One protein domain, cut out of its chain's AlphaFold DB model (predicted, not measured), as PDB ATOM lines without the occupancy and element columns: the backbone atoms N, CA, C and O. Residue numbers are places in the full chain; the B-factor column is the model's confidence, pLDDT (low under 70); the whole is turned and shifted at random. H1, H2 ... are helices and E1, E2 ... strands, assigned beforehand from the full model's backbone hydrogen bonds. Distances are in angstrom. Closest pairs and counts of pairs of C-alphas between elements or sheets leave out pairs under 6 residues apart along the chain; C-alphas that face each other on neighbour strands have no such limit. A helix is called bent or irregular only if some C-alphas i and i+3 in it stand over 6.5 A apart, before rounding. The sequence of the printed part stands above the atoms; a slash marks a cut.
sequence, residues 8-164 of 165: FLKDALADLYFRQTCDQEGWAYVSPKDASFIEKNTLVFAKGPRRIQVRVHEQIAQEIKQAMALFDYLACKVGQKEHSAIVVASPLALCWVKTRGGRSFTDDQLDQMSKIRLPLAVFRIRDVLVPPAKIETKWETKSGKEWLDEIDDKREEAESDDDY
ATOM      1  N   PHE A   8     -10.194  17.563 -14.369       82.12
ATOM      2  CA  PHE A   8      -9.035  16.715 -14.649       82.12
ATOM      3  C   PHE A   8      -8.043  17.361 -15.627       82.12
ATOM      4  O   PHE A   8      -6.835  17.313 -15.409       82.12
ATOM      5  N   LEU A   9      -8.541  17.991 -16.698       82.06
ATOM      6  CA  LEU A   9      -7.678  18.681 -17.654       82.06
ATOM      7  C   LEU A   9      -7.006  19.909 -17.021       82.06
ATOM      8  O   LEU A   9      -5.841  20.170 -17.307       82.06
ATOM      9  N   LYS A  10      -7.700  20.637 -16.135       81.44
ATOM     10  CA  LYS A  10      -7.105  21.760 -15.391       81.44
ATOM     11  C   LYS A  10      -5.971  21.297 -14.478       81.44
ATOM     12  O   LYS A  10      -4.915  21.922 -14.483       81.44
ATOM     13  N   ASP A  11      -6.167  20.195 -13.761       80.94
ATOM     14  CA  ASP A  11      -5.141  19.624 -12.882       80.94
ATOM     15  C   ASP A  11      -3.923  19.144 -13.681       80.94
ATOM     16  O   ASP A  11      -2.788  19.462 -13.335       80.94
ATOM     17  N   ALA A  12      -4.147  18.455 -14.805       84.69
ATOM     18  CA  ALA A  12      -3.069  18.003 -15.683       84.69
ATOM     19  C   ALA A  12      -2.264  19.175 -16.276       84.69
ATOM     20  O   ALA A  12      -1.039  19.098 -16.394       84.69
ATOM     21  N   LEU A  13      -2.939  20.272 -16.636       85.50
ATOM     22  CA  LEU A  13      -2.279  21.500 -17.077       85.50
ATOM     23  C   LEU A  13      -1.489  22.143 -15.935       85.50
ATOM     24  O   LEU A  13      -0.354  22.560 -16.155       85.50
ATOM     25  N   ALA A  14      -2.039  22.185 -14.720       84.25
ATOM     26  CA  ALA A  14      -1.344  22.743 -13.566       84.25
ATOM     27  C   ALA A  14      -0.052  21.985 -13.237       84.25
ATOM     28  O   ALA A  14       0.998  22.603 -13.054       84.25
ATOM     29  N   ASP A  15      -0.113  20.654 -13.270       87.50
ATOM     30  CA  ASP A  15       1.055  19.779 -13.154       87.50
ATOM     31  C   ASP A  15       2.104  20.082 -14.232       87.50
ATOM     32  O   ASP A  15       3.303  20.135 -13.950       87.50
ATOM     33  N   LEU A  16       1.675  20.295 -15.478       88.56
ATOM     34  CA  LEU A  16       2.582  20.613 -16.577       88.56
ATOM     35  C   LEU A  16       3.280  21.962 -16.362       88.56
ATOM     36  O   LEU A  16       4.502  22.042 -16.505       88.56
ATOM     37  N   TYR A  17       2.536  22.998 -15.973       88.56
ATOM     38  CA  TYR A  17       3.104  24.312 -15.665       88.56
ATOM     39  C   TYR A  17       4.062  24.262 -14.482       88.56
ATOM     40  O   TYR A  17       5.131  24.872 -14.548       88.56
ATOM     41  N   PHE A  18       3.736  23.496 -13.438       90.19
ATOM     42  CA  PHE A  18       4.646  23.275 -12.320       90.19
ATOM     43  C   PHE A  18       5.976  22.695 -12.801       90.19
ATOM     44  O   PHE A  18       7.028  23.253 -12.505       90.19
ATOM     45  N   ARG A  19       5.949  21.605 -13.578       90.81
ATOM     46  CA  ARG A  19       7.172  20.926 -14.041       90.81
ATOM     47  C   ARG A  19       8.049  21.835 -14.898       90.81
ATOM     48  O   ARG A  19       9.267  21.817 -14.737       90.81
ATOM     49  N   GLN A  20       7.435  22.631 -15.774       89.38
ATOM     50  CA  GLN A  20       8.150  23.600 -16.610       89.38
ATOM     51  C   GLN A  20       8.771  24.722 -15.770       89.38
ATOM     52  O   GLN A  20       9.958  25.003 -15.909       89.38
ATOM     53  N   THR A  21       7.999  25.304 -14.848       88.75
ATOM     54  CA  THR A  21       8.480  26.379 -13.963       88.75
ATOM     55  C   THR A  21       9.603  25.875 -13.057       88.75
ATOM     56  O   THR A  21      10.644  26.509 -12.934       88.75
ATOM     57  N   CYS A  22       9.428  24.688 -12.472       89.56
ATOM     58  CA  CYS A  22      10.416  24.023 -11.629       89.56
ATOM     59  C   CYS A  22      11.764  23.882 -12.357       89.56
ATOM     60  O   CYS A  22      12.804  24.248 -11.810       89.56
ATOM     61  N   ASP A  23      11.758  23.430 -13.616       88.69
ATOM     62  CA  ASP A  23      12.989  23.291 -14.396       88.69
ATOM     63  C   ASP A  23      13.666  24.642 -14.688       88.69
ATOM     64  O   ASP A  23      14.869  24.800 -14.422       88.69
ATOM     65  N   GLN A  24      12.886  25.624 -15.161       87.00
ATOM     66  CA  GLN A  24      13.345  26.978 -15.497       87.00
ATOM     67  C   GLN A  24      13.995  27.683 -14.299       87.00
ATOM     68  O   GLN A  24      15.089  28.243 -14.422       87.00
ATOM     69  N   GLU A  25      13.383  27.553 -13.124       86.88
ATOM     70  CA  GLU A  25      13.850  28.124 -11.856       86.88
ATOM     71  C   GLU A  25      15.050  27.371 -11.247       86.88
ATOM     72  O   GLU A  25      15.526  27.684 -10.152       86.88
ATOM     73  N   GLY A  26      15.583  26.355 -11.936       88.00
ATOM     74  CA  GLY A  26      16.760  25.625 -11.467       88.00
ATOM     75  C   GLY A  26      16.451  24.562 -10.410       88.00
ATOM     76  O   GLY A  26      17.364  24.082  -9.735       88.00
ATOM     77  N   TRP A  27      15.194  24.157 -10.273       91.69
ATOM     78  CA  TRP A  27      14.785  23.074  -9.389       91.69
ATOM     79  C   TRP A  27      14.707  21.752 -10.158       91.69
ATOM     80  O   TRP A  27      14.691  21.697 -11.391       91.69
ATOM     81  N   ALA A  28      14.748  20.668  -9.401       92.19
ATOM     82  CA  ALA A  28      14.426  19.323  -9.838       92.19
ATOM     83  C   ALA A  28      13.327  18.793  -8.915       92.19
ATOM     84  O   ALA A  28      13.232  19.234  -7.772       92.19
ATOM     85  N   TYR A  29      12.507  17.850  -9.366       93.06
ATOM     86  CA  TYR A  29      11.389  17.332  -8.575       93.06
ATOM     87  C   TYR A  29      11.307  15.808  -8.632       93.06
ATOM     88  O   TYR A  29      11.739  15.188  -9.598       93.06
ATOM     89  N   VAL A  30      10.715  15.191  -7.618       92.12
ATOM     90  CA  VAL A  30      10.347  13.774  -7.630       92.12
ATOM     91  C   VAL A  30       8.900  13.632  -7.172       92.12
ATOM     92  O   VAL A  30       8.481  14.271  -6.207       92.12
ATOM     93  N   SER A  31       8.122  12.836  -7.906       87.94
ATOM     94  CA  SER A  31       6.753  12.491  -7.523       87.94
ATOM     95  C   SER A  31       6.768  11.290  -6.570       87.94
ATOM     96  O   SER A  31       7.605  10.401  -6.739       87.94
ATOM     97  N   PRO A  32       5.815  11.185  -5.631       78.94
ATOM     98  CA  PRO A  32       5.688  10.031  -4.739       78.94
ATOM     99  C   PRO A  32       5.603   8.692  -5.481       78.94
ATOM    100  O   PRO A  32       6.114   7.682  -5.007       78.94
ATOM    101  N   LYS A  33       5.012   8.691  -6.683       72.25
ATOM    102  CA  LYS A  33       4.908   7.505  -7.548       72.25
ATOM    103  C   LYS A  33       6.271   7.011  -8.043       72.25
ATOM    104  O   LYS A  33       6.477   5.808  -8.186       72.25
ATOM    105  N   ASP A  34       7.199   7.938  -8.256       70.00
ATOM    106  CA  ASP A  34       8.533   7.678  -8.806       70.00
ATOM    107  C   ASP A  34       9.585   7.459  -7.707       70.00
ATOM    108  O   ASP A  34      10.692   6.996  -7.971       70.00
ATOM    109  N   ALA A  35       9.245   7.774  -6.456       64.38
ATOM    110  CA  ALA A  35      10.134   7.686  -5.303       64.38
ATOM    111  C   ALA A  35      10.111   6.322  -4.595       64.38
ATOM    112  O   ALA A  35      10.679   6.169  -3.513       64.38
ATOM    113  N   SER A  36       9.496   5.314  -5.216       55.91
ATOM    114  CA  SER A  36       9.387   3.934  -4.722       55.91
ATOM    115  C   SER A  36      10.739   3.237  -4.477       55.91
ATOM    116  O   SER A  36      10.773   2.132  -3.942       55.91
ATOM    117  N   PHE A  37      11.862   3.891  -4.794       57.38
ATOM    118  CA  PHE A  37      13.215   3.365  -4.652       57.38
ATOM    119  C   PHE A  37      14.148   4.377  -3.952       57.38
ATOM    120  O   PHE A  37      14.997   5.007  -4.579       57.38
ATOM    121  N   ILE A  38      13.997   4.563  -2.631       68.38
ATOM    122  CA  ILE A  38      15.032   5.234  -1.820       68.38
ATOM    123  C   ILE A  38      16.136   4.214  -1.541       68.38
ATOM    124  O   ILE A  38      16.069   3.461  -0.568       68.38
ATOM    125  N   GLU A  39      17.171   4.191  -2.375       71.56
ATOM    126  CA  GLU A  39      18.343   3.347  -2.142       71.56
ATOM    127  C   GLU A  39      19.442   4.165  -1.454       71.56
ATOM    128  O   GLU A  39      19.878   5.200  -1.960       71.56
ATOM    129  N   LYS A  40      19.899   3.729  -0.270       79.31
ATOM    130  CA  LYS A  40      20.984   4.392   0.490       79.31
ATOM    131  C   LYS A  40      20.769   5.909   0.657       79.31
ATOM    132  O   LYS A  40      21.696   6.699   0.443       79.31
ATOM    133  N   ASN A  41      19.538   6.310   0.995       85.06
ATOM    134  CA  ASN A  41      19.101   7.707   1.119       85.06
ATOM    135  C   ASN A  41      19.320   8.542  -0.155       85.06
ATOM    136  O   ASN A  41      19.584   9.738  -0.078       85.06
ATOM    137  N   THR A  42      19.247   7.918  -1.330       87.25
ATOM    138  CA  THR A  42      19.379   8.591  -2.626       87.25
ATOM    139  C   THR A  42      18.059   8.505  -3.378       87.25
ATOM    140  O   THR A  42      17.445   7.444  -3.450       87.25
ATOM    141  N   LEU A  43      17.625   9.638  -3.920       88.75
ATOM    142  CA  LEU A  43      16.411   9.806  -4.709       88.75
ATOM    143  C   LEU A  43      16.782  10.292  -6.107       88.75
ATOM    144  O   LEU A  43      17.743  11.041  -6.278       88.75
ATOM    145  N   VAL A  44      16.005   9.891  -7.108       89.31
ATOM    146  CA  VAL A  44      16.210  10.324  -8.491       89.31
ATOM    147  C   VAL A  44      15.197  11.410  -8.827       89.31
ATOM    148  O   VAL A  44      14.014  11.139  -9.005       89.31
ATOM    149  N   PHE A  45      15.669  12.648  -8.927       90.94
ATOM    150  CA  PHE A  45      14.851  13.802  -9.276       90.94
ATOM    151  C   PHE A  45      14.835  14.011 -10.794       90.94
ATOM    152  O   PHE A  45      15.850  13.862 -11.478       90.94
ATOM    153  N   ALA A  46      13.682  14.384 -11.337       91.12
ATOM    154  CA  ALA A  46      13.515  14.845 -12.704       91.12
ATOM    155  C   ALA A  46      13.867  16.335 -12.822       91.12
ATOM    156  O   ALA A  46      13.423  17.155 -12.019       91.12
ATOM    157  N   LYS A  47      14.643  16.680 -13.852       88.06
ATOM    158  CA  LYS A  47      14.938  18.061 -14.252       88.06
ATOM    159  C   LYS A  47      14.852  18.156 -15.772       88.06
ATOM    160  O   LYS A  47      15.760  17.695 -16.468       88.06
ATOM    161  N   GLY A  48      13.726  18.644 -16.284       84.75
ATOM    162  CA  GLY A  48      13.406  18.539 -17.707       84.75
ATOM    163  C   GLY A  48      13.544  17.081 -18.197       84.75
ATOM    164  O   GLY A  48      13.022  16.164 -17.551       84.75
ATOM    165  N   PRO A  49      14.284  16.815 -19.292       84.75
ATOM    166  CA  PRO A  49      14.519  15.453 -19.780       84.75
ATOM    167  C   PRO A  49      15.551  14.666 -18.952       84.75
ATOM    168  O   PRO A  49      15.753  13.476 -19.189       84.75
ATOM    169  N   ARG A  50      16.232  15.302 -17.992       85.69
ATOM    170  CA  ARG A  50      17.339  14.709 -17.232       85.69
ATOM    171  C   ARG A  50      16.858  14.063 -15.934       85.69
ATOM    172  O   ARG A  50      15.751  14.310 -15.439       85.69
ATOM    173  N   ARG A  51      17.725  13.219 -15.376       87.50
ATOM    174  CA  ARG A  51      17.570  12.587 -14.064       87.50
ATOM    175  C   ARG A  51      18.800  12.893 -13.224       87.50
ATOM    176  O   ARG A  51      19.917  12.702 -13.690       87.50
ATOM    177  N   ILE A  52      18.581  13.392 -12.015       87.75
ATOM    178  CA  ILE A  52      19.632  13.813 -11.090       87.75
ATOM    179  C   ILE A  52      19.513  12.961  -9.837       87.75
ATOM    180  O   ILE A  52      18.455  12.903  -9.215       87.75
ATOM    181  N   GLN A  53      20.602  12.297  -9.466       88.62
ATOM    182  CA  GLN A  53      20.667  11.549  -8.219       88.62
ATOM    183  C   GLN A  53      20.980  12.512  -7.079       88.62
ATOM    184  O   GLN A  53      22.005  13.192  -7.095       88.62
ATOM    185  N   VAL A  54      20.093  12.560  -6.092       87.94
ATOM    186  CA  VAL A  54      20.211  13.429  -4.927       87.94
ATOM    187  C   VAL A  54      20.274  12.568  -3.677       87.94
ATOM    188  O   VAL A  54      19.321  11.859  -3.356       87.94
ATOM    189  N   ARG A  55      21.391  12.636  -2.953       88.44
ATOM    190  CA  ARG A  55      21.522  12.018  -1.634       88.44
ATOM    191  C   ARG A  55      20.984  12.975  -0.578       88.44
ATOM    192  O   ARG A  55      21.486  14.090  -0.435       88.44
ATOM    193  N   VAL A  56      19.982  12.522   0.165       87.50
ATOM    194  CA  VAL A  56      19.371  13.252   1.277       87.50
ATOM    195  C   VAL A  56      19.984  12.823   2.606       87.50
ATOM    196  O   VAL A  56      20.469  11.701   2.762       87.50
ATOM    197  N   HIS A  57      19.968  13.729   3.580       84.31
ATOM    198  CA  HIS A  57      20.427  13.427   4.929       84.31
ATOM    199  C   HIS A  57      19.489  12.416   5.610       84.31
ATOM    200  O   HIS A  57      18.272  12.470   5.430       84.31
ATOM    201  N   GLU A  58      20.031  11.518   6.435       82.31
ATOM    202  CA  GLU A  58      19.262  10.432   7.068       82.31
ATOM    203  C   GLU A  58      18.108  10.946   7.944       82.31
ATOM    204  O   GLU A  58      17.013  10.390   7.937       82.31
ATOM    205  N   GLN A  59      18.320  12.084   8.608       80.94
ATOM    206  CA  GLN A  59      17.293  12.761   9.408       80.94
ATOM    207  C   GLN A  59      16.069  13.209   8.588       80.94
ATOM    208  O   GLN A  59      14.985  13.334   9.144       80.94
ATOM    209  N   ILE A  60      16.237  13.454   7.286       84.81
ATOM    210  CA  ILE A  60      15.161  13.873   6.373       84.81
ATOM    211  C   ILE A  60      14.573  12.661   5.653       84.81
ATOM    212  O   ILE A  60      13.404  12.663   5.287       84.81
ATOM    213  N   ALA A  61      15.346  11.585   5.492       84.50
ATOM    214  CA  ALA A  61      14.871  10.362   4.857       84.50
ATOM    215  C   ALA A  61      13.633   9.775   5.562       84.50
ATOM    216  O   ALA A  61      12.748   9.242   4.894       84.50
ATOM    217  N   GLN A  62      13.545   9.890   6.893       83.06
ATOM    218  CA  GLN A  62      12.353   9.481   7.645       83.06
ATOM    219  C   GLN A  62      11.139  10.365   7.343       83.06
ATOM    220  O   GLN A  62      10.068   9.836   7.057       83.06
ATOM    221  N   GLU A  63      11.316  11.689   7.344       87.31
ATOM    222  CA  GLU A  63      10.255  12.635   6.981       87.31
ATOM    223  C   GLU A  63       9.754  12.375   5.560       87.31
ATOM    224  O   GLU A  63       8.549  12.316   5.335       87.31
ATOM    225  N   ILE A  64      10.666  12.133   4.615       86.94
ATOM    226  CA  ILE A  64      10.310  11.816   3.234       86.94
ATOM    227  C   ILE A  64       9.418  10.582   3.177       86.94
ATOM    228  O   ILE A  64       8.371  10.625   2.545       86.94
ATOM    229  N   LYS A  65       9.763   9.499   3.876       83.56
ATOM    230  CA  LYS A  65       8.935   8.283   3.878       83.56
ATOM    231  C   LYS A  65       7.508   8.522   4.387       83.56
ATOM    232  O   LYS A  65       6.601   7.832   3.937       83.56
ATOM    233  N   GLN A  66       7.318   9.464   5.310       83.12
ATOM    234  CA  GLN A  66       6.016   9.765   5.916       83.12
ATOM    235  C   GLN A  66       5.206  10.773   5.091       83.12
ATOM    236  O   GLN A  66       4.043  10.536   4.781       83.12
ATOM    237  N   ALA A  67       5.826  11.889   4.708       85.31
ATOM    238  CA  ALA A  67       5.150  13.022   4.081       85.31
ATOM    239  C   ALA A  67       4.975  12.868   2.565       85.31
ATOM    240  O   ALA A  67       4.129  13.528   1.964       85.31
ATOM    241  N   MET A  68       5.760  12.000   1.926       83.25
ATOM    242  CA  MET A  68       5.764  11.887   0.472       83.25
ATOM    243  C   MET A  68       4.425  11.419  -0.089       83.25
ATOM    244  O   MET A  68       4.027  11.910  -1.127       83.25
ATOM    245  N   ALA A  69       3.673  10.553   0.589       82.38
ATOM    246  CA  ALA A  69       2.344  10.168   0.104       82.38
ATOM    247  C   ALA A  69       1.298  11.301   0.192       82.38
ATOM    248  O   ALA A  69       0.235  11.193  -0.416       82.38
ATOM    249  N   LEU A  70       1.590  12.368   0.944       86.44
ATOM    250  CA  LEU A  70       0.645  13.437   1.266       86.44
ATOM    251  C   LEU A  70       0.801  14.666   0.367       86.44
ATOM    252  O   LEU A  70      -0.184  15.360   0.116       86.44
ATOM    253  N   PHE A  71       2.006  14.940  -0.132       88.75
ATOM    254  CA  PHE A  71       2.286  16.081  -1.010       88.75
ATOM    255  C   PHE A  71       2.510  15.641  -2.461       88.75
ATOM    256  O   PHE A  71       2.891  14.505  -2.728       88.75
ATOM    257  N   ASP A  72       2.275  16.542  -3.420       89.56
ATOM    258  CA  ASP A  72       2.317  16.190  -4.847       89.56
ATOM    259  C   ASP A  72       3.748  15.889  -5.325       89.56
ATOM    260  O   ASP A  72       3.957  14.987  -6.143       89.56
ATOM    261  N   TYR A  73       4.731  16.641  -4.814       92.06
ATOM    262  CA  TYR A  73       6.144  16.494  -5.168       92.06
ATOM    263  C   TYR A  73       7.073  16.821  -3.994       92.06
ATOM    264  O   TYR A  73       6.732  17.581  -3.089       92.06
ATOM    265  N   LEU A  74       8.301  16.309  -4.069       93.06
ATOM    266  CA  LEU A  74       9.460  16.839  -3.353       93.06
ATOM    267  C   LEU A  74      10.360  17.536  -4.376       93.06
ATOM    268  O   LEU A  74      10.754  16.911  -5.360       93.06
ATOM    269  N   ALA A  75      10.688  18.807  -4.164       93.19
ATOM    270  CA  ALA A  75      11.580  19.570  -5.029       93.19
ATOM    271  C   ALA A  75      12.946  19.800  -4.367       93.19
ATOM    272  O   ALA A  75      13.049  19.927  -3.149       93.19
ATOM    273  N   CYS A  76      13.997  19.840  -5.183       92.50
ATOM    274  CA  CYS A  76      15.376  20.087  -4.783       92.50
ATOM    275  C   CYS A  76      16.000  21.172  -5.667       92.50
ATOM    276  O   CYS A  76      16.004  21.051  -6.894       92.50
ATOM    277  N   LYS A  77      16.584  22.208  -5.067       90.44
ATOM    278  CA  LYS A  77      17.311  23.256  -5.785       90.44
ATOM    279  C   LYS A  77      18.673  22.727  -6.216       90.44
ATOM    280  O   LYS A  77      19.536  22.458  -5.385       90.44
ATOM    281  N   VAL A  78      18.866  22.582  -7.523       87.06
ATOM    282  CA  VAL A  78      20.098  22.037  -8.124       87.06
ATOM    283  C   VAL A  78      20.777  23.032  -9.074       87.06
ATOM    284  O   VAL A  78      21.883  22.790  -9.552       87.06
ATOM    285  N   GLY A  79      20.143  24.176  -9.338       81.62
ATOM    286  CA  GLY A  79      20.602  25.173 -10.302       81.62
ATOM    287  C   GLY A  79      20.390  24.737 -11.757       81.62
ATOM    288  O   GLY A  79      19.655  23.793 -12.050       81.62
ATOM    289  N   GLN A  80      21.031  25.453 -12.682       71.38
ATOM    290  CA  GLN A  80      20.920  25.221 -14.132       71.38
ATOM    291  C   GLN A  80      22.120  24.466 -14.736       71.38
ATOM    292  O   GLN A  80      22.113  24.147 -15.921       71.38
ATOM    293  N   LYS A  81      23.158  24.174 -13.942       70.00
ATOM    294  CA  LYS A  81      24.369  23.496 -14.430       70.00
ATOM    295  C   LYS A  81      24.123  22.008 -14.695       70.00
ATOM    296  O   LYS A  81      23.254  21.386 -14.087       70.00
ATOM    297  N   GLU A  82      24.916  21.447 -15.602       64.12
ATOM    298  CA  GLU A  82      24.969  20.005 -15.842       64.12
ATOM    299  C   GLU A  82      25.570  19.273 -14.644       64.12
ATOM    300  O   GLU A  82      26.646  19.624 -14.165       64.12
ATOM    301  N   HIS A  83      24.861  18.245 -14.174       66.31
ATOM    302  CA  HIS A  83      25.291  17.388 -13.074       66.31
ATOM    303  C   HIS A  83      25.552  15.987 -13.613       66.31
ATOM    304  O   HIS A  83      24.627  15.313 -14.059       66.31
ATOM    305  N   SER A  84      26.809  15.556 -13.572       57.81
ATOM    306  CA  SER A  84      27.232  14.190 -13.908       57.81
ATOM    307  C   SER A  84      27.422  13.300 -12.670       57.81
ATOM    308  O   SER A  84      27.694  12.110 -12.808       57.81
ATOM    309  N   ALA A  85      27.267  13.859 -11.464       73.00
ATOM    310  CA  ALA A  85      27.526  13.202 -10.184       73.00
ATOM    311  C   ALA A  85      26.323  13.282  -9.223       73.00
ATOM    312  O   ALA A  85      25.381  14.045  -9.444       73.00
ATOM    313  N   ILE A  86      26.376  12.497  -8.137       77.62
ATOM    314  CA  ILE A  86      25.387  12.534  -7.050       77.62
ATOM    315  C   ILE A  86      25.484  13.880  -6.328       77.62
ATOM    316  O   ILE A  86      26.533  14.230  -5.786       77.62
ATOM    317  N   VAL A  87      24.373  14.609  -6.271       80.50
ATOM    318  CA  VAL A  87      24.262  15.863  -5.523       80.50
ATOM    319  C   VAL A  87      23.903  15.538  -4.077       80.50
ATOM    320  O   VAL A  87      22.909  14.865  -3.814       80.50
ATOM    321  N   VAL A  88      24.691  16.012  -3.113       77.94
ATOM    322  CA  VAL A  88      24.314  15.931  -1.695       77.94
ATOM    323  C   VAL A  88      23.443  17.139  -1.380       77.94
ATOM    324  O   VAL A  88      23.920  18.273  -1.401       77.94
ATOM    325  N   ALA A  89      22.156  16.908  -1.131       76.69
ATOM    326  CA  ALA A  89      21.231  17.996  -0.850       76.69
ATOM    327  C   ALA A  89      21.424  18.521   0.572       76.69
ATOM    328  O   ALA A  89      21.332  17.775   1.550       76.69
ATOM    329  N   SER A  90      21.613  19.836   0.679       77.38
ATOM    330  CA  SER A  90      21.344  20.538   1.929       77.38
ATOM    331  C   SER A  90      19.841  20.458   2.227       77.38
ATOM    332  O   SER A  90      19.046  20.611   1.297       77.38
ATOM    333  N   PRO A  91      19.427  20.289   3.494       74.19
ATOM    334  CA  PRO A  91      18.028  20.430   3.904       74.19
ATOM    335  C   PRO A  91      17.369  21.708   3.369       74.19
ATOM    336  O   PRO A  91      16.219  21.690   2.953       74.19
ATOM    337  N   LEU A  92      18.135  22.803   3.308       79.56
ATOM    338  CA  LEU A  92      17.679  24.114   2.831       79.56
ATOM    339  C   LEU A  92      17.438  24.162   1.316       79.56
ATOM    340  O   LEU A  92      16.849  25.112   0.811       79.56
ATOM    341  N   ALA A  93      17.931  23.165   0.584       85.50
ATOM    342  CA  ALA A  93      17.705  23.027  -0.844       85.50
ATOM    343  C   ALA A  93      16.477  22.161  -1.156       85.50
ATOM    344  O   ALA A  93      16.162  22.012  -2.330       85.50
ATOM    345  N   LEU A  94      15.801  21.588  -0.154       91.06
ATOM    346  CA  LEU A  94      14.635  20.725  -0.332       91.06
ATOM    347  C   LEU A  94      13.356  21.434   0.116       91.06
ATOM    348  O   LEU A  94      13.350  22.132   1.128       91.06
ATOM    349  N   CYS A  95      12.261  21.209  -0.605       93.19
ATOM    350  CA  CYS A  95      10.932  21.639  -0.183       93.19
ATOM    351  C   CYS A  95       9.850  20.675  -0.679       93.19
ATOM    352  O   CYS A  95       9.919  20.163  -1.800       93.19
ATOM    353  N   TRP A  96       8.824  20.457   0.137       93.31
ATOM    354  CA  TRP A  96       7.591  19.813  -0.309       93.31
ATOM    355  C   TRP A  96       6.849  20.731  -1.270       93.31
ATOM    356  O   TRP A  96       6.952  21.948  -1.148       93.31
ATOM    357  N   VAL A  97       6.102  20.179  -2.221       91.62
ATOM    358  CA  VAL A  97       5.286  20.977  -3.139       91.62
ATOM    359  C   VAL A  97       3.865  20.438  -3.216       91.62
ATOM    360  O   VAL A  97       3.650  19.242  -3.424       91.62
ATOM    361  N   LYS A  98       2.899  21.352  -3.124       89.19
ATOM    362  CA  LYS A  98       1.497  21.145  -3.497       89.19
ATOM    363  C   LYS A  98       1.171  22.009  -4.714       89.19
ATOM    364  O   LYS A  98       1.456  23.202  -4.724       89.19
ATOM    365  N   THR A  99       0.590  21.393  -5.735       83.12
ATOM    366  CA  THR A  99       0.314  21.983  -7.058       83.12
ATOM    367  C   THR A  99      -1.170  22.008  -7.399       83.12
ATOM    368  O   THR A  99      -1.607  22.852  -8.181       83.12
ATOM    369  N   ARG A 100      -1.963  21.098  -6.817       71.19
ATOM    370  CA  ARG A 100      -3.390  20.981  -7.136       71.19
ATOM    371  C   ARG A 100      -4.163  22.210  -6.674       71.19
ATOM    372  O   ARG A 100      -3.998  22.666  -5.543       71.19
ATOM    373  N   GLY A 101      -5.038  22.700  -7.554       53.75
ATOM    374  CA  GLY A 101      -5.759  23.977  -7.478       53.75
ATOM    375  C   GLY A 101      -6.824  24.111  -6.382       53.75
ATOM    376  O   GLY A 101      -7.786  24.852  -6.560       53.75
ATOM    377  N   GLY A 102      -6.670  23.428  -5.251       51.22
ATOM    378  CA  GLY A 102      -7.446  23.680  -4.046       51.22
ATOM    379  C   GLY A 102      -6.655  24.566  -3.091       51.22
ATOM    380  O   GLY A 102      -5.527  24.239  -2.728       51.22
ATOM    381  N   ARG A 103      -7.268  25.660  -2.621       55.47
ATOM    382  CA  ARG A 103      -6.804  26.368  -1.409       55.47
ATOM    383  C   ARG A 103      -6.877  25.478  -0.157       55.47
ATOM    384  O   ARG A 103      -6.372  25.863   0.887       55.47
ATOM    385  N   SER A 104      -7.508  24.316  -0.276       71.38
ATOM    386  CA  SER A 104      -7.787  23.374   0.789       71.38
ATOM    387  C   SER A 104      -6.704  22.301   0.911       71.38
ATOM    388  O   SER A 104      -6.294  21.633  -0.050       71.38
ATOM    389  N   PHE A 105      -6.248  22.140   2.142       84.69
ATOM    390  CA  PHE A 105      -5.465  21.003   2.591       84.69
ATOM    391  C   PHE A 105      -6.410  19.978   3.213       84.69
ATOM    392  O   PHE A 105      -7.452  20.350   3.746       84.69
ATOM    393  N   THR A 106      -6.088  18.695   3.084       86.44
ATOM    394  CA  THR A 106      -6.803  17.646   3.823       86.44
ATOM    395  C   THR A 106      -6.351  17.639   5.281       86.44
ATOM    396  O   THR A 106      -5.251  18.106   5.574       86.44
ATOM    397  N   ASP A 107      -7.141  17.055   6.181       86.31
ATOM    398  CA  ASP A 107      -6.775  16.950   7.603       86.31
ATOM    399  C   ASP A 107      -5.416  16.261   7.794       86.31
ATOM    400  O   ASP A 107      -4.566  16.762   8.525       86.31
ATOM    401  N   ASP A 108      -5.143  15.194   7.033       88.00
ATOM    402  CA  ASP A 108      -3.835  14.524   7.037       88.00
ATOM    403  C   ASP A 108      -2.692  15.450   6.581       88.00
ATOM    404  O   ASP A 108      -1.573  15.369   7.085       88.00
ATOM    405  N   GLN A 109      -2.949  16.346   5.620       88.81
ATOM    406  CA  GLN A 109      -1.954  17.326   5.173       88.81
ATOM    407  C   GLN A 109      -1.711  18.393   6.241       88.81
ATOM    408  O   GLN A 109      -0.562  18.785   6.434       88.81
ATOM    409  N   LEU A 110      -2.760  18.847   6.929       89.69
ATOM    410  CA  LEU A 110      -2.666  19.822   8.018       89.69
ATOM    411  C   LEU A 110      -1.908  19.240   9.219       89.69
ATOM    412  O   LEU A 110      -0.947  19.843   9.697       89.69
ATOM    413  N   ASP A 111      -2.257  18.026   9.645       89.69
ATOM    414  CA  ASP A 111      -1.541  17.308  10.702       89.69
ATOM    415  C   ASP A 111      -0.059  17.129  10.337       89.69
ATOM    416  O   ASP A 111       0.834  17.407  11.146       89.69
ATOM    417  N   GLN A 112       0.227  16.768   9.083       89.81
ATOM    418  CA  GLN A 112       1.600  16.607   8.619       89.81
ATOM    419  C   GLN A 112       2.378  17.930   8.552       89.81
ATOM    420  O   GLN A 112       3.581  17.927   8.822       89.81
ATOM    421  N   MET A 113       1.738  19.067   8.257       90.31
ATOM    422  CA  MET A 113       2.405  20.378   8.261       90.31
ATOM    423  C   MET A 113       3.011  20.739   9.615       90.31
ATOM    424  O   MET A 113       4.078  21.349   9.664       90.31
ATOM    425  N   SER A 114       2.381  20.319  10.713       86.50
ATOM    426  CA  SER A 114       2.914  20.553  12.059       86.50
ATOM    427  C   SER A 114       4.189  19.741  12.356       86.50
ATOM    428  O   SER A 114       4.948  20.080  13.268       86.50
ATOM    429  N   LYS A 115       4.445  18.680  11.572       89.25
ATOM    430  CA  LYS A 115       5.491  17.668  11.808       89.25
ATOM    431  C   LYS A 115       6.675  17.775  10.849       89.25
ATOM    432  O   LYS A 115       7.784  17.380  11.215       89.25
ATOM    433  N   ILE A 116       6.454  18.268   9.629       89.81
ATOM    434  CA  ILE A 116       7.517  18.415   8.627       89.81
ATOM    435  C   ILE A 116       8.547  19.459   9.054       89.81
ATOM    436  O   ILE A 116       8.222  20.509   9.606       89.81
ATOM    437  N   ARG A 117       9.816  19.166   8.774       90.12
ATOM    438  CA  ARG A 117      10.931  20.100   8.945       90.12
ATOM    439  C   ARG A 117      11.253  20.802   7.641       90.12
ATOM    440  O   ARG A 117      11.742  21.931   7.668       90.12
ATOM    441  N   LEU A 118      11.027  20.134   6.509       91.81
ATOM    442  CA  LEU A 118      11.194  20.762   5.212       91.81
ATOM    443  C   LEU A 118      10.098  21.810   4.993       91.81
ATOM    444  O   LEU A 118       8.943  21.585   5.364       91.81
ATOM    445  N   PRO A 119      10.433  22.943   4.359       92.88
ATOM    446  CA  PRO A 119       9.432  23.923   3.982       92.88
ATOM    447  C   PRO A 119       8.453  23.338   2.958       92.88
ATOM    448  O   PRO A 119       8.795  22.445   2.176       92.88
ATOM    449  N   LEU A 120       7.243  23.886   2.943       92.31
ATOM    450  CA  LEU A 120       6.188  23.559   1.997       92.31
ATOM    451  C   LEU A 120       6.001  24.719   1.017       92.31
ATOM    452  O   LEU A 120       5.747  25.866   1.395       92.31
ATOM    453  N   ALA A 121       6.106  24.395  -0.263       91.25
ATOM    454  CA  ALA A 121       5.782  25.266  -1.367       91.25
ATOM    455  C   ALA A 121       4.358  25.006  -1.862       91.25
ATOM    456  O   ALA A 121       3.989  23.875  -2.186       91.25
ATOM    457  N   VAL A 122       3.571  26.068  -1.985       89.31
ATOM    458  CA  VAL A 122       2.274  26.025  -2.659       89.31
ATOM    459  C   VAL A 122       2.436  26.692  -4.014       89.31
ATOM    460  O   VAL A 122       2.656  27.902  -4.113       89.31
ATOM    461  N   PHE A 123       2.344  25.882  -5.063       88.56
ATOM    462  CA  PHE A 123       2.383  26.336  -6.440       88.56
ATOM    463  C   PHE A 123       0.968  26.665  -6.911       88.56
ATOM    464  O   PHE A 123       0.062  25.838  -6.825       88.56
ATOM    465  N   ARG A 124       0.772  27.893  -7.394       84.56
ATOM    466  CA  ARG A 124      -0.531  28.400  -7.831       84.56
ATOM    467  C   ARG A 124      -0.451  28.932  -9.245       84.56
ATOM    468  O   ARG A 124       0.531  29.562  -9.631       84.56
ATOM    469  N   ILE A 125      -1.539  28.740  -9.978       79.44
ATOM    470  CA  ILE A 125      -1.739  29.305 -11.307       79.44
ATOM    471  C   ILE A 125      -3.052  30.067 -11.274       79.44
ATOM    472  O   ILE A 125      -4.078  29.508 -10.885       79.44
ATOM    473  N   ARG A 126      -3.013  31.346 -11.647       73.75
ATOM    474  CA  ARG A 126      -4.191  32.223 -11.586       73.75
ATOM    475  C   ARG A 126      -5.304  31.761 -12.523       73.75
ATOM    476  O   ARG A 126      -6.461  31.698 -12.120       73.75
ATOM    477  N   ASP A 127      -4.935  31.428 -13.753       75.81
ATOM    478  CA  ASP A 127      -5.814  30.822 -14.742       75.81
ATOM    479  C   ASP A 127      -4.983  29.880 -15.619       75.81
ATOM    480  O   ASP A 127      -4.016  30.293 -16.253       75.81
ATOM    481  N   VAL A 128      -5.335  28.595 -15.622       76.31
ATOM    482  CA  VAL A 128      -4.637  27.562 -16.406       76.31
ATOM    483  C   VAL A 128      -5.005  27.592 -17.891       76.31
ATOM    484  O   VAL A 128      -4.381  26.884 -18.682       76.31
ATOM    485  N   LEU A 129      -6.027  28.368 -18.269       78.00
ATOM    486  CA  LEU A 129      -6.606  28.390 -19.614       78.00
ATOM    487  C   LEU A 129      -6.212  29.613 -20.437       78.00
ATOM    488  O   LEU A 129      -6.502  29.655 -21.636       78.00
ATOM    489  N   VAL A 130      -5.549  30.601 -19.832       80.75
ATOM    490  CA  VAL A 130      -4.977  31.705 -20.606       80.75
ATOM    491  C   VAL A 130      -3.782  31.207 -21.429       80.75
ATOM    492  O   VAL A 130      -3.163  30.199 -21.085       80.75
ATOM    493  N   PRO A 131      -3.436  31.882 -22.541       75.00
ATOM    494  CA  PRO A 131      -2.285  31.496 -23.347       75.00
ATOM    495  C   PRO A 131      -1.000  31.428 -22.506       75.00
ATOM    496  O   PRO A 131      -0.815  32.305 -21.660       75.00
ATOM    497  N   PRO A 132      -0.068  30.494 -22.786       71.12
ATOM    498  CA  PRO A 132       1.134  30.289 -21.969       71.12
ATOM    499  C   PRO A 132       1.945  31.558 -21.679       71.12
ATOM    500  O   PRO A 132       2.437  31.734 -20.573       71.12
ATOM    501  N   ALA A 133       2.019  32.487 -22.639       73.06
ATOM    502  CA  ALA A 133       2.732  33.759 -22.492       73.06
ATOM    503  C   ALA A 133       2.124  34.727 -21.454       73.06
ATOM    504  O   ALA A 133       2.748  35.730 -21.122       73.06
ATOM    505  N   LYS A 134       0.899  34.469 -20.986       78.88
ATOM    506  CA  LYS A 134       0.164  35.298 -20.016       78.88
ATOM    507  C   LYS A 134      -0.117  34.564 -18.707       78.88
ATOM    508  O   LYS A 134      -0.853  35.080 -17.870       78.88
ATOM    509  N   ILE A 135       0.402  33.349 -18.550       79.56
ATOM    510  CA  ILE A 135       0.172  32.568 -17.343       79.56
ATOM    511  C   ILE A 135       1.029  33.122 -16.220       79.56
ATOM    512  O   ILE A 135       2.252  33.174 -16.306       79.56
ATOM    513  N   GLU A 136       0.356  33.502 -15.142       80.31
ATOM    514  CA  GLU A 136       0.984  33.921 -13.899       80.31
ATOM    515  C   GLU A 136       1.064  32.712 -12.964       80.31
ATOM    516  O   GLU A 136       0.054  32.262 -12.404       80.31
ATOM    517  N   THR A 137       2.272  32.173 -12.816       81.25
ATOM    518  CA  THR A 137       2.595  31.148 -11.823       81.25
ATOM    519  C   THR A 137       3.149  31.810 -10.570       81.25
ATOM    520  O   THR A 137       4.039  32.657 -10.659       81.25
ATOM    521  N   LYS A 138       2.675  31.405  -9.393       82.81
ATOM    522  CA  LYS A 138       3.200  31.867  -8.106       82.81
ATOM    523  C   LYS A 138       3.708  30.682  -7.300       82.81
ATOM    524  O   LYS A 138       3.015  29.674  -7.171       82.81
ATOM    525  N   TRP A 139       4.904  30.830  -6.749       84.25
ATOM    526  CA  TRP A 139       5.543  29.850  -5.882       84.25
ATOM    527  C   TRP A 139       5.752  30.485  -4.508       84.25
ATOM    528  O   TRP A 139       6.644  31.311  -4.327       84.25
ATOM    529  N   GLU A 140       4.919  30.126  -3.535       87.31
ATOM    530  CA  GLU A 140       5.061  30.595  -2.152       87.31
ATOM    531  C   GLU A 140       5.656  29.477  -1.306       87.31
ATOM    532  O   GLU A 140       5.065  28.406  -1.221       87.31
ATOM    533  N   THR A 141       6.825  29.708  -0.709       89.38
ATOM    534  CA  THR A 141       7.498  28.741   0.171       89.38
ATOM    535  C   THR A 141       7.499  29.270   1.592       89.38
ATOM    536  O   THR A 141       8.002  30.366   1.824       89.38
ATOM    537  N   LYS A 142       6.947  28.489   2.516       91.06
ATOM    538  CA  LYS A 142       6.898  28.787   3.952       91.06
ATOM    539  C   LYS A 142       7.131  27.498   4.735       91.06
ATOM    540  O   LYS A 142       7.059  26.401   4.174       91.06
ATOM    541  N   SER A 143       7.435  27.602   6.018       91.81
ATOM    542  CA  SER A 143       7.385  26.450   6.916       91.81
ATOM    543  C   SER A 143       5.952  25.919   7.040       91.81
ATOM    544  O   SER A 143       4.985  26.621   6.752       91.81
ATOM    545  N   GLY A 144       5.801  24.664   7.472       87.56
ATOM    546  CA  GLY A 144       4.470  24.100   7.720       87.56
ATOM    547  C   GLY A 144       3.689  24.868   8.793       87.56
ATOM    548  O   GLY A 144       2.484  25.027   8.659       87.56
ATOM    549  N   LYS A 145       4.377  25.419   9.801       90.75
ATOM    550  CA  LYS A 145       3.761  26.236  10.859       90.75
ATOM    551  C   LYS A 145       3.189  27.545  10.328       90.75
ATOM    552  O   LYS A 145       2.022  27.809  10.545       90.75
ATOM    553  N   GLU A 146       3.969  28.291   9.546       89.75
ATOM    554  CA  GLU A 146       3.493  29.537   8.925       89.75
ATOM    555  C   GLU A 146       2.277  29.303   8.015       89.75
ATOM    556  O   GLU A 146       1.402  30.156   7.913       89.75
ATOM    557  N   TRP A 147       2.205  28.148   7.341       90.19
ATOM    558  CA  TRP A 147       1.013  27.793   6.573       90.19
ATOM    559  C   TRP A 147      -0.204  27.520   7.453       90.19
ATOM    560  O   TRP A 147      -1.302  27.885   7.045       90.19
ATOM    561  N   LEU A 148      -0.022  26.875   8.606       88.56
ATOM    562  CA  LEU A 148      -1.102  26.618   9.559       88.56
ATOM    563  C   LEU A 148      -1.624  27.925  10.158       88.56
ATOM    564  O   LEU A 148      -2.827  28.150  10.092       88.56
ATOM    565  N   ASP A 149      -0.730  28.808  10.604       88.25
ATOM    566  CA  ASP A 149      -1.093  30.119  11.156       88.25
ATOM    567  C   ASP A 149      -1.951  30.913  10.148       88.25
ATOM    568  O   ASP A 149      -3.047  31.363  10.458       88.25
ATOM    569  N   GLU A 150      -1.536  30.972   8.875       85.50
ATOM    570  CA  GLU A 150      -2.312  31.658   7.830       85.50
ATOM    571  C   GLU A 150      -3.660  31.010   7.490       85.50
ATOM    572  O   GLU A 150      -4.490  31.640   6.820       85.50
ATOM    573  N   ILE A 151      -3.839  29.724   7.792       84.69
ATOM    574  CA  ILE A 151      -5.107  29.018   7.586       84.69
ATOM    575  C   ILE A 151      -6.036  29.304   8.758       84.69
ATOM    576  O   ILE A 151      -7.209  29.577   8.512       84.69
ATOM    577  N   ASP A 152      -5.515  29.275   9.982       79.75
ATOM    578  CA  ASP A 152      -6.273  29.549  11.200       79.75
ATOM    579  C   ASP A 152      -6.734  31.014  11.252       79.75
ATOM    580  O   ASP A 152      -7.932  31.243  11.409       79.75
ATOM    581  N   ASP A 153      -5.867  31.984  10.934       74.19
ATOM    582  CA  ASP A 153      -6.240  33.410  10.844       74.19
ATOM    583  C   ASP A 153      -7.438  33.629   9.897       74.19
ATOM    584  O   ASP A 153      -8.383  34.356  10.195       74.19
ATOM    585  N   LYS A 154      -7.448  32.939   8.746       73.94
ATOM    586  CA  LYS A 154      -8.550  33.039   7.772       73.94
ATOM    587  C   LYS A 154      -9.838  32.372   8.247       73.94
ATOM    588  O   LYS A 154     -10.904  32.702   7.731       73.94
ATOM    589  N   ARG A 155      -9.746  31.379   9.135       68.19
ATOM    590  CA  ARG A 155     -10.924  30.739   9.734       68.19
ATOM    591  C   ARG A 155     -11.539  31.655  10.778       68.19
ATOM    592  O   ARG A 155     -12.748  31.832  10.747       68.19
ATOM    593  N   GLU A 156     -10.714  32.278  11.616       69.38
ATOM    594  CA  GLU A 156     -11.167  33.257  12.606       69.38
ATOM    595  C   GLU A 156     -11.828  34.477  11.942       69.38
ATOM    596  O   GLU A 156     -12.891  34.910  12.377       69.38
ATOM    597  N   GLU A 157     -11.263  34.990  10.840       65.75
ATOM    598  CA  GLU A 157     -11.878  36.072  10.052       65.75
ATOM    599  C   GLU A 157     -13.249  35.673   9.475       65.75
ATOM    600  O   GLU A 157     -14.199  36.448   9.546       65.75
ATOM    601  N   ALA A 158     -13.378  34.456   8.934       62.34
ATOM    602  CA  ALA A 158     -14.640  33.974   8.369       62.34
ATOM    603  C   ALA A 158     -15.718  33.736   9.440       62.34
ATOM    604  O   ALA A 158     -16.882  34.053   9.213       62.34
ATOM    605  N   GLU A 159     -15.336  33.204  10.603       63.56
ATOM    606  CA  GLU A 159     -16.247  33.000  11.737       63.56
ATOM    607  C   GLU A 159     -16.687  34.344  12.347       63.56
ATOM    608  O   GLU A 159     -17.849  34.500  12.713       63.56
ATOM    609  N   SER A 160     -15.803  35.350  12.376       59.00
ATOM    610  CA  SER A 160     -16.150  36.702  12.832       59.00
ATOM    611  C   SER A 160     -17.099  37.442  11.888       59.00
ATOM    612  O   SER A 160     -17.839  38.302  12.360       59.00
ATOM    613  N   ASP A 161     -17.055  37.188  10.578       57.47
ATOM    614  CA  ASP A 161     -17.929  37.853   9.600       57.47
ATOM    615  C   ASP A 161     -19.366  37.293   9.631       57.47
ATOM    616  O   ASP A 161     -20.323  38.032   9.383       57.47
ATOM    617  N   ASP A 162     -19.530  36.015   9.988       56.91
ATOM    618  CA  ASP A 162     -20.836  35.349  10.089       56.91
ATOM    619  C   ASP A 162     -21.622  35.748  11.359       56.91
ATOM    620  O   ASP A 162     -22.854  35.706  11.355       56.91
ATOM    621  N   ASP A 163     -20.947  36.217  12.416       54.12
ATOM    622  CA  ASP A 163     -21.566  36.657  13.683       54.12
ATOM    623  C   ASP A 163     -22.265  38.041  13.607       54.12
ATOM    624  O   ASP A 163     -22.887  38.485  14.578       54.12
ATOM    625  N   TYR A 164     -22.202  38.733  12.459       46.47
ATOM    626  CA  TYR A 164     -22.834  40.046  12.225       46.47
ATOM    627  C   TYR A 164     -24.055  40.019  11.274       46.47
ATOM    628  O   TYR A 164     -24.499  41.086  10.828       46.47
TER     629      TYR A 164
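AT A GLANCE: This is residues 8 to 164 of the 165 residues of an uncharacterized protein of Candidatus Nitrososphaera evergladensis SR1 (UniProt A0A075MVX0). A five-stranded sheet, curled like part of a barrel, has helix H1 packed on one face, and the hairpin E2 and E3 sits beside its edge strand E1. Helix H4 leaves this body as an arm, with residues 152 to 164 sticking out, while H2 and H3 lie near each other's ends. The printed part has 157 residues with four named helices and seven named strands, in the order H1 E1 E2 E3 H2 E4 E5 H3 E6 E7 H4. The class is mixed, helices and strands; the larger sheet, E1 E4 E5 E6 E7, is mixed and the smaller, E2 E3, antiparallel. The whole is compact, with a radius of gyration of the C-alphas of 16.7 A, yet elongated, spanning 62 by 40 by 24 A.

IN THESE COORDINATES: H1, residues 8 to 24, begins at C-alpha 8 (-9.035, 16.715, -14.649) and is 24.6 A long. E1 is residues 27 to 30, E2 42 to 47 and E3 50 to 55. H2, residues 58 to 67, is neither bent nor irregular, but only just: C-alphas 59 and 62 are 6.2 A apart. E4 is residues 73 to 77 and E5 94 to 98, with C-alpha 94 at (14.635, 20.725, -0.332). H3 is residues 107 to 113. E6, residues 120 to 125, and E7, residues 137 to 142, are each 16.5 A long. H4, residues 144 to 162, is 27.8 A long and ends at C-alpha 162 (-20.836, 35.349, 10.089).

HOW THE PARTS SIT: The larger sheet is strongly twisted, with edge strands E1 and E7. H1 is on one face of it, making two layers, a helix layer over a sheet; the closest C-alphas of H1 and E1, those of Cys 22 and Ala 28, are 6.4 A apart. E1 and E4 are antiparallel, with N 28 and O 76 at 2.8 A. The closest C-alphas of E1 and E2, those of Ala 28 and Lys 47, are 4.6 A apart. In the hairpin E2 and E3, N 45 and O 52 are 2.8 A apart. H2 only grazes the larger sheet. In the hairpin E4 and E5, N 75 and O 95 are 2.8 A apart. E5, H3 and E6 form a strand-helix-strand unit, two parallel neighbour strands with a helix between, with a right-handed crossover; N 121 and O 96 are 2.7 A apart. In the hairpin E6 and E7, N 120 and O 142 are 2.8 A apart. H3 touches residues 144 to 148 of H4 alone, at a steep tilt of 47 degrees, opposite ways; their closest C-alphas, Met 113 and Gly 144, are 4.3 A apart. O i to N i+4 pairs are within hydrogen-bond range throughout H1 and H3, in 4 of 6 in H2 and in 14 of 15 in H4.

THE WHOLE: The C-alphas farthest apart, those of Ser 84 and Tyr 164, are 62.1 A apart. The printed part has no cut. The links E1 to E2, E4 to E5 and E6 to E7 are long. Residues 35 to 38, 82 to 84, 101 to 103 and 155 to 164 have pLDDT under 70.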